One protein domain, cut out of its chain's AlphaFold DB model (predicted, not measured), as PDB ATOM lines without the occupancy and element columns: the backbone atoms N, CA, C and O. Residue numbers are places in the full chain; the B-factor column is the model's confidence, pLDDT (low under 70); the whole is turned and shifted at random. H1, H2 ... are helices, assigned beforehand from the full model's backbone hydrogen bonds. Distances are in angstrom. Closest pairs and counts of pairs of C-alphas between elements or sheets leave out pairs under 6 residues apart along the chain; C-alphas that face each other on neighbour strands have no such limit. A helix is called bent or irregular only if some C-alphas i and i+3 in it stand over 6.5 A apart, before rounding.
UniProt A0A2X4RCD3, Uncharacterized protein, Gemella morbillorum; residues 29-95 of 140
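This is residues 29 to 95 of the 140 residues of an uncharacterized protein of Gemella morbillorum (UniProt A0A2X4RCD3). Two long helices, H1 and H4, run the same way, one farther along than the other, so that together they make the long axis of an elongated body, with Glu 29 of H1 at one end and Asp 95, just past H4, at the other. H3 packs at a steep slant on residues 76 to 83 of H4, and the short helix H2 turns off the end of H1 and reaches H4 near its kink. The printed part has 67 residues, with four named helices in the order H1, H2, H3, H4 and no named strand; its class is all helix. It is compact, with a radius of gyration of the C-alphas of 11.4 A, and the C-alphas span 41 by 24 by 15 A.

Find C-alpha 29 at (71.306, 92.106, 31.855); from there H1 runs through residues 29 to 42, 19.9 A from first to last C-alpha. After residues 43 and 44 comes H2, residues 45 to 52, which is irregular: C-alphas 46 and 49 are 7.4 A apart. Residues 53 to 59 lead to C-alpha 60 at (51.168, 74.640, 18.802), where H3 begins; it holds residues 60 to 72 and is 18.3 A long. H4, residues 76 to 92, is the longest helix at 24.6 A and ends at C-alpha 92, (43.664, 69.108, 30.341). H4 has a kink of 39 degrees near residue 86 and is irregular there, with C-alphas 85 and 88 at 7.2 A.

Begin with H4, the hub, which touches the three other helices. With residues 76 to 83 alone it touches H3; look at Arg 69 and Ala 79, whose C-alphas are the closest at 5.2 A. H3 and H4 run opposite ways at a steep tilt of 59 degrees. With residues 78 to 82 alone H4 touches H1, closest at the C-alphas of Tyr 39 and Asp 78, 6.2 A apart; the two run the same way at a shallow tilt of 15 degrees. With residues 86 to 90 alone H4 only just touches H2, with 3 pairs of C-alphas within 8 A; the closest are those of Leu 52 and Ile 86, 7.4 A, and the lines are about perpendicular at 90 degrees. H1 and H2 touch only at the corner, and only just, closest at the C-alphas of Leu 42 and Val 51, 7.0 A. H1 and H3 are close but not clearly touching, closest at the C-alphas of Lys 38 and Tyr 72, 7.3 A. In H1 and H3 every O i to N i+4 pair is within hydrogen-bond range; in H2 it is 2 of 4 and in H4 11 of 13.

The C-alphas farthest apart are those of Glu 29 and Asp 95, at 41.5 A. The printed part has no cut. The links from H1 to H2 and from H3 to H4 are tight, the one from H2 to H3 is short, and no link is long. The mean pLDDT of the printed part is 96.0, and no printed residue is under 70.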
ATOM      1  N   GLU A  29      71.510  92.599  30.489       89.25
ATOM      2  CA  GLU A  29      71.306  92.106  31.855       89.25
ATOM      3  C   GLU A  29      70.035  92.679  32.483       89.25
ATOM      4  O   GLU A  29      69.256  91.935  33.076       89.25
ATOM      5  N   GLU A  30      69.773  93.973  32.299       92.44
ATOM      6  CA  GLU A  30      68.545  94.607  32.773       92.44
ATOM      7  C   GLU A  30      67.312  94.018  32.086       92.44
ATOM      8  O   GLU A  30      66.358  93.639  32.764       92.44
ATOM      9  N   LYS A  31      67.345  93.843  30.759       91.75
ATOM     10  CA  LYS A  31      66.271  93.167  30.011       91.75
ATOM     11  C   LYS A  31      66.049  91.733  30.489       91.75
ATOM     12  O   LYS A  31      64.903  91.306  30.618       91.75
ATOM     13  N   ALA A  32      67.117  90.991  30.777       93.12
ATOM     14  CA  ALA A  32      67.014  89.642  31.328       93.12
ATOM     15  C   ALA A  32      66.404  89.647  32.740       93.12
ATOM     16  O   ALA A  32      65.539  88.823  33.027       93.12
ATOM     17  N   ARG A  33      66.794  90.599  33.597       95.56
ATOM     18  CA  ARG A  33      66.227  90.771  34.943       95.56
ATOM     19  C   ARG A  33      64.736  91.106  34.887       95.56
ATOM     20  O   ARG A  33      63.959  90.456  35.572       95.56
ATOM     21  N   LEU A  34      64.341  92.071  34.056       96.56
ATOM     22  CA  LEU A  34      62.941  92.474  33.884       96.56
ATOM     23  C   LEU A  34      62.081  91.327  33.341       96.56
ATOM     24  O   LEU A  34      60.989  91.085  33.845       96.56
ATOM     25  N   SER A  35      62.595  90.585  32.356       97.19
ATOM     26  CA  SER A  35      61.936  89.384  31.835       97.19
ATOM     27  C   SER A  35      61.720  88.341  32.930       97.19
ATOM     28  O   SER A  35      60.619  87.810  33.067       97.19
ATOM     29  N   LYS A  36      62.737  88.102  33.764       97.44
ATOM     30  CA  LYS A  36      62.635  87.165  34.882       97.44
ATOM     31  C   LYS A  36      61.614  87.625  35.922       97.44
ATOM     32  O   LYS A  36      60.781  86.833  36.336       97.44
ATOM     33  N   GLU A  37      61.641  88.894  36.325       97.69
ATOM     34  CA  GLU A  37      60.655  89.457  37.262       97.69
ATOM     35  C   GLU A  37      59.228  89.312  36.736       97.69
ATOM     36  O   GLU A  37      58.327  88.942  37.490       97.69
ATOM     37  N   LYS A  38      59.031  89.534  35.431       97.88
ATOM     38  CA  LYS A  38      57.731  89.346  34.794       97.88
ATOM     39  C   LYS A  38      57.315  87.877  34.763       97.88
ATOM     40  O   LYS A  38      56.167  87.574  35.057       97.88
ATOM     41  N   TYR A  39      58.232  86.961  34.465       98.19
ATOM     42  CA  TYR A  39      57.974  85.522  34.538       98.19
ATOM     43  C   TYR A  39      57.513  85.088  35.938       98.19
ATOM     44  O   TYR A  39      56.480  84.436  36.055       98.19
ATOM     45  N   GLU A  40      58.210  85.511  36.997       97.88
ATOM     46  CA  GLU A  40      57.847  85.181  38.388       97.88
ATOM     47  C   GLU A  40      56.476  85.761  38.795       97.88
ATOM     48  O   GLU A  40      55.799  85.226  39.671       97.88
ATOM     49  N   GLU A  41      56.040  86.860  38.172       97.94
ATOM     50  CA  GLU A  41      54.678  87.383  38.325       97.94
ATOM     51  C   GLU A  41      53.642  86.485  37.632       97.94
ATOM     52  O   GLU A  41      52.587  86.223  38.202       97.94
ATOM     53  N   LEU A  42      53.940  86.018  36.416       98.06
ATOM     54  CA  LEU A  42      53.001  85.303  35.543       98.06
ATOM     55  C   LEU A  42      52.773  83.838  35.929       98.06
ATOM     56  O   LEU A  42      51.736  83.287  35.578       98.06
ATOM     57  N   ILE A  43      53.702  83.211  36.653       97.56
ATOM     58  CA  ILE A  43      53.529  81.838  37.171       97.56
ATOM     59  C   ILE A  43      52.631  81.761  38.412       97.56
ATOM     60  O   ILE A  43      52.402  80.679  38.946       97.56
ATOM     61  N   LYS A  44      52.168  82.901  38.932       97.62
ATOM     62  CA  LYS A  44      51.279  82.914  40.091       97.62
ATOM     63  C   LYS A  44      49.862  82.526  39.676       97.62
ATOM     64  O   LYS A  44      49.405  82.890  38.595       97.62
ATOM     65  N   GLU A  45      49.148  81.837  40.562       94.56
ATOM     66  CA  GLU A  45      47.812  81.307  40.263       94.56
ATOM     67  C   GLU A  45      46.820  82.416  39.878       94.56
ATOM     68  O   GLU A  45      46.021  82.241  38.962       94.56
ATOM     69  N   GLU A  46      46.919  83.605  40.485       96.12
ATOM     70  CA  GLU A  46      46.070  84.750  40.138       96.12
ATOM     71  C   GLU A  46      46.254  85.253  38.696       96.12
ATOM     72  O   GLU A  46      45.399  85.979  38.187       96.12
ATOM     73  N   LYS A  47      47.358  84.885  38.037       97.06
ATOM     74  CA  LYS A  47      47.664  85.228  36.644       97.06
ATOM     75  C   LYS A  47      47.351  84.112  35.663       97.06
ATOM     76  O   LYS A  47      47.358  84.365  34.462       97.06
ATOM     77  N   LYS A  48      47.026  82.911  36.136       94.94
ATOM     78  CA  LYS A  48      46.849  81.731  35.286       94.94
ATOM     79  C   LYS A  48      45.825  81.947  34.172       94.94
ATOM     80  O   LYS A  48      46.150  81.736  33.010       94.94
ATOM     81  N   GLU A  49      44.633  82.434  34.506       95.56
ATOM     82  CA  GLU A  49      43.568  82.692  33.523       95.56
ATOM     83  C   GLU A  49      43.953  83.782  32.506       95.56
ATOM     84  O   GLU A  49      43.679  83.654  31.314       95.56
ATOM     85  N   GLU A  50      44.651  84.834  32.952       97.00
ATOM     86  CA  GLU A  50      45.172  85.900  32.080       97.00
ATOM     87  C   GLU A  50      46.197  85.338  31.082       97.00
ATOM     88  O   GLU A  50      46.152  85.642  29.890       97.00
ATOM     89  N   VAL A  51      47.100  84.473  31.554       97.31
ATOM     90  CA  VAL A  51      48.114  83.820  30.718       97.31
ATOM     91  C   VAL A  51      47.470  82.841  29.736       97.31
ATOM     92  O   VAL A  51      47.833  82.853  28.561       97.31
ATOM     93  N   LEU A  52      46.497  82.039  30.176       96.50
ATOM     94  CA  LEU A  52      45.775  81.093  29.318       96.50
ATOM     95  C   LEU A  52      44.998  81.802  28.201       96.50
ATOM     96  O   LEU A  52      44.971  81.302  27.079       96.50
ATOM     97  N   ALA A  53      44.447  82.992  28.457       96.44
ATOM     98  CA  ALA A  53      43.716  83.772  27.455       96.44
ATOM     99  C   ALA A  53      44.582  84.267  26.275       96.44
ATOM    100  O   ALA A  53      44.042  84.654  25.240       96.44
ATOM    101  N   VAL A  54      45.913  84.269  26.414       97.12
ATOM    102  CA  VAL A  54      46.861  84.645  25.345       97.12
ATOM    103  C   VAL A  54      47.147  83.477  24.395       97.12
ATOM    104  O   VAL A  54      47.635  83.690  23.284       97.12
ATOM    105  N   ILE A  55      46.878  82.244  24.821       96.62
ATOM    106  CA  ILE A  55      47.240  81.028  24.093       96.62
ATOM    107  C   ILE A  55      46.261  80.751  22.956       96.62
ATOM    108  O   ILE A  55      45.048  80.880  23.103       96.62
ATOM    109  N   ASP A  56      46.802  80.282  21.834       94.44
ATOM    110  CA  ASP A  56      46.039  79.708  20.734       94.44
ATOM    111  C   ASP A  56      46.340  78.205  20.645       94.44
ATOM    112  O   ASP A  56      47.398  77.764  20.177       94.44
ATOM    113  N   THR A  57      45.393  77.382  21.103       91.12
ATOM    114  CA  THR A  57      45.521  75.915  21.092       91.12
ATOM    115  C   THR A  57      45.611  75.338  19.679       91.12
ATOM    116  O   THR A  57      46.038  74.198  19.505       91.12
ATOM    117  N   THR A  58      45.305  76.128  18.648       91.19
ATOM    118  CA  THR A  58      45.386  75.719  17.242       91.19
ATOM    119  C   THR A  58      46.757  75.966  16.603       91.19
ATOM    120  O   THR A  58      46.980  75.553  15.462       91.19
ATOM    121  N   GLN A  59      47.703  76.616  17.300       88.19
ATOM    122  CA  GLN A  59      48.987  77.033  16.703       88.19
ATOM    123  C   GLN A  59      50.244  76.350  17.268       88.19
ATOM    124  O   GLN A  59      51.343  76.549  16.744       88.19
ATOM    125  N   GLY A  60      50.090  75.458  18.243       92.62
ATOM    126  CA  GLY A  60      51.168  74.640  18.802       92.62
ATOM    127  C   GLY A  60      52.286  75.410  19.510       92.62
ATOM    128  O   GLY A  60      52.320  76.640  19.552       92.62
ATOM    129  N   ASP A  61      53.221  74.661  20.095       95.31
ATOM    130  CA  ASP A  61      54.180  75.166  21.090       95.31
ATOM    131  C   ASP A  61      54.956  76.418  20.651       95.31
ATOM    132  O   ASP A  61      55.034  77.395  21.388       95.31
ATOM    133  N   ILE A  62      55.530  76.422  19.443       95.75
ATOM    134  CA  ILE A  62      56.388  77.529  18.981       95.75
ATOM    135  C   ILE A  62      55.589  78.828  18.829       95.75
ATOM    136  O   ILE A  62      56.091  79.899  19.177       95.75
ATOM    137  N   ALA A  63      54.363  78.747  18.309       96.88
ATOM    138  CA  ALA A  63      53.515  79.921  18.156       96.88
ATOM    139  C   ALA A  63      53.066  80.449  19.519       96.88
ATOM    140  O   ALA A  63      53.166  81.647  19.767       96.88
ATOM    141  N   ASN A  64      52.694  79.559  20.439       97.69
ATOM    142  CA  ASN A  64      52.288  79.937  21.791       97.69
ATOM    143  C   ASN A  64      53.432  80.551  22.607       97.69
ATOM    144  O   ASN A  64      53.240  81.578  23.255       97.69
ATOM    145  N   ILE A  65      54.655  80.026  22.490       98.31
ATOM    146  CA  ILE A  65      55.850  80.655  23.075       98.31
ATOM    147  C   ILE A  65      56.047  82.066  22.508       98.31
ATOM    148  O   ILE A  65      56.392  82.987  23.247       98.31
ATOM    149  N   LYS A  66      55.827  82.262  21.204       98.19
ATOM    150  CA  LYS A  66      55.926  83.582  20.572       98.19
ATOM    151  C   LYS A  66      54.845  84.541  21.087       98.19
ATOM    152  O   LYS A  66      55.193  85.671  21.418       98.19
ATOM    153  N   LEU A  67      53.595  84.092  21.214       98.19
ATOM    154  CA  LEU A  67      52.490  84.892  21.756       98.19
ATOM    155  C   LEU A  67      52.783  85.352  23.188       98.19
ATOM    156  O   LEU A  67      52.723  86.546  23.467       98.19
ATOM    157  N   LEU A  68      53.207  84.440  24.069       98.25
ATOM    158  CA  LEU A  68      53.601  84.773  25.444       98.25
ATOM    159  C   LEU A  68      54.760  85.772  25.484       98.25
ATOM    160  O   LEU A  68      54.761  86.725  26.265       98.25
ATOM    161  N   ARG A  69      55.755  85.566  24.619       98.00
ATOM    162  CA  ARG A  69      56.919  86.444  24.521       98.00
ATOM    163  C   ARG A  69      56.526  87.866  24.130       98.00
ATOM    164  O   ARG A  69      57.032  88.816  24.721       98.00
ATOM    165  N   GLU A  70      55.660  88.006  23.134       97.75
ATOM    166  CA  GLU A  70      55.208  89.299  22.616       97.75
ATOM    167  C   GLU A  70      54.249  89.997  23.585       97.75
ATOM    168  O   GLU A  70      54.424  91.185  23.846       97.75
ATOM    169  N   ALA A  71      53.304  89.260  24.174       97.94
ATOM    170  CA  ALA A  71      52.322  89.801  25.113       97.94
ATOM    171  C   ALA A  71      52.968  90.361  26.388       97.94
ATOM    172  O   ALA A  71      52.547  91.401  26.893       97.94
ATOM    173  N   TYR A  72      54.010  89.696  26.894       97.56
ATOM    174  CA  TYR A  72      54.603  90.018  28.193       97.56
ATOM    175  C   TYR A  72      56.027  90.578  28.118       97.56
ATOM    176  O   TYR A  72      56.636  90.846  29.151       97.56
ATOM    177  N   GLY A  73      56.577  90.770  26.915       96.31
ATOM    178  CA  GLY A  73      57.932  91.296  26.731       96.31
ATOM    179  C   GLY A  73      59.030  90.375  27.272       96.31
ATOM    180  O   GLY A  73      60.097  90.849  27.664       96.31
ATOM    181  N   LEU A  74      58.775  89.066  27.314       97.88
ATOM    182  CA  LEU A  74      59.719  88.086  27.842       97.88
ATOM    183  C   LEU A  74      60.887  87.861  26.871       97.88
ATOM    184  O   LEU A  74      60.807  88.063  25.653       97.88
ATOM    185  N   ASN A  75      62.003  87.380  27.403       97.06
ATOM    186  CA  ASN A  75      63.024  86.736  26.594       97.06
ATOM    187  C   ASN A  75      62.551  85.325  26.177       97.06
ATOM    188  O   ASN A  75      61.540  84.808  26.649       97.06
ATOM    189  N   LEU A  76      63.285  84.694  25.258       97.25
ATOM    190  CA  LEU A  76      62.902  83.386  24.723       97.25
ATOM    191  C   LEU A  76      62.878  82.278  25.789       97.25
ATOM    192  O   LEU A  76      62.019  81.401  25.730       97.25
ATOM    193  N   LEU A  77      63.828  82.293  26.728       97.06
ATOM    194  CA  LEU A  77      63.940  81.259  27.754       97.06
ATOM    195  C   LEU A  77      62.770  81.344  28.737       97.06
ATOM    196  O   LEU A  77      62.134  80.331  29.007       97.06
ATOM    197  N   ASP A  78      62.449  82.545  29.205       98.38
ATOM    198  CA  ASP A  78      61.362  82.774  30.154       98.38
ATOM    199  C   ASP A  78      59.990  82.510  29.519       98.38
ATOM    200  O   ASP A  78      59.143  81.878  30.142       98.38
ATOM    201  N   ALA A  79      59.784  82.892  28.252       98.50
ATOM    202  CA  ALA A  79      58.561  82.549  27.520       98.50
ATOM    203  C   ALA A  79      58.397  81.031  27.343       98.50
ATOM    204  O   ALA A  79      57.294  80.506  27.483       98.50
ATOM    205  N   LYS A  80      59.497  80.315  27.068       98.25
ATOM    206  CA  LYS A  80      59.491  78.850  27.013       98.25
ATOM    207  C   LYS A  80      59.151  78.248  28.377       98.25
ATOM    208  O   LYS A  80      58.321  77.352  28.440       98.25
ATOM    209  N   ASN A  81      59.761  78.738  29.452       98.31
ATOM    210  CA  ASN A  81      59.487  78.237  30.800       98.31
ATOM    211  C   ASN A  81      58.029  78.487  31.204       98.31
ATOM    212  O   ASN A  81      57.402  77.603  31.779       98.31
ATOM    213  N   LEU A  82      57.474  79.656  30.860       98.44
ATOM    214  CA  LEU A  82      56.064  79.966  31.097       98.44
ATOM    215  C   LEU A  82      55.148  79.016  30.321       98.44
ATOM    216  O   LEU A  82      54.209  78.480  30.901       98.44
ATOM    217  N   TRP A  83      55.445  78.758  29.042       97.81
ATOM    218  CA  TRP A  83      54.705  77.778  28.246       97.81
ATOM    219  C   TRP A  83      54.713  76.394  28.897       97.81
ATOM    220  O   TRP A  83      53.650  75.833  29.129       97.81
ATOM    221  N   GLU A  84      55.884  75.862  29.256       96.56
ATOM    222  CA  GLU A  84      55.982  74.546  29.906       96.56
ATOM    223  C   GLU A  84      55.237  74.495  31.251       96.56
ATOM    224  O   GLU A  84      54.712  73.446  31.617       96.56
ATOM    225  N   HIS A  85      55.155  75.618  31.972       97.00
ATOM    226  CA  HIS A  85      54.413  75.713  33.228       97.00
ATOM    227  C   HIS A  85      52.892  75.603  33.027       97.00
ATOM    228  O   HIS A  85      52.231  74.884  33.773       97.00
ATOM    229  N   ILE A  86      52.331  76.281  32.017       96.50
ATOM    230  CA  ILE A  86      50.874  76.315  31.784       96.50
ATOM    231  C   ILE A  86      50.363  75.227  30.831       96.50
ATOM    232  O   ILE A  86      49.174  74.905  30.845       96.50
ATOM    233  N   LYS A  87      51.242  74.636  30.015       95.62
ATOM    234  CA  LYS A  87      50.899  73.625  29.007       95.62
ATOM    235  C   LYS A  87      50.095  72.442  29.561       95.62
ATOM    236  O   LYS A  87      49.151  72.049  28.882       95.62
ATOM    237  N   PRO A  88      50.376  71.888  30.758       94.69
ATOM    238  CA  PRO A  88      49.543  70.824  31.319       94.69
ATOM    239  C   PRO A  88      48.069  71.225  31.452       94.69
ATOM    240  O   PRO A  88      47.203  70.480  31.009       94.69
ATOM    241  N   SER A  89      47.779  72.430  31.951       94.38
ATOM    242  CA  SER A  89      46.399  72.926  32.060       94.38
ATOM    243  C   SER A  89      45.752  73.172  30.696       94.38
ATOM    244  O   SER A  89      44.553  72.958  30.537       94.38
ATOM    245  N   VAL A  90      46.536  73.569  29.687       94.56
ATOM    246  CA  VAL A  90      46.042  73.649  28.304       94.56
ATOM    247  C   VAL A  90      45.642  72.259  27.807       94.56
ATOM    248  O   VAL A  90      44.531  72.093  27.313       94.56
ATOM    249  N   LEU A  91      46.502  71.252  27.981       93.69
ATOM    250  CA  LEU A  91      46.232  69.877  27.552       93.69
ATOM    251  C   LEU A  91      45.024  69.261  28.273       93.69
ATOM    252  O   LEU A  91      44.240  68.569  27.635       93.69
ATOM    253  N   GLU A  92      44.837  69.543  29.564       92.12
ATOM    254  CA  GLU A  92      43.664  69.108  30.341       92.12
ATOM    255  C   GLU A  92      42.341  69.659  29.787       92.12
ATOM    256  O   GLU A  92      41.299  69.023  29.931       92.12
ATOM    257  N   SER A  93      42.374  70.829  29.142       91.25
ATOM    258  CA  SER A  93      41.192  71.452  28.533       91.25
ATOM    259  C   SER A  93      40.880  70.956  27.116       91.25
ATOM    260  O   SER A  93      39.825  71.283  26.569       91.25
ATOM    261  N   MET A  94      41.787  70.193  26.497       92.31
ATOM    262  CA  MET A  94      41.629  69.707  25.126       92.31
ATOM    263  C   MET A  94      40.795  68.427  25.069       92.31
ATOM    264  O   MET A  94      40.903  67.544  25.918       92.31
ATOM    265  N   ASP A  95      39.989  68.304  24.014       93.00
ATOM    266  CA  ASP A  95      39.204  67.101  23.744       93.00
ATOM    267  C   ASP A  95      39.988  66.125  22.852       93.00
ATOM    268  O   ASP A  95      40.256  66.414  21.685       93.00
TER     269      ASP A  95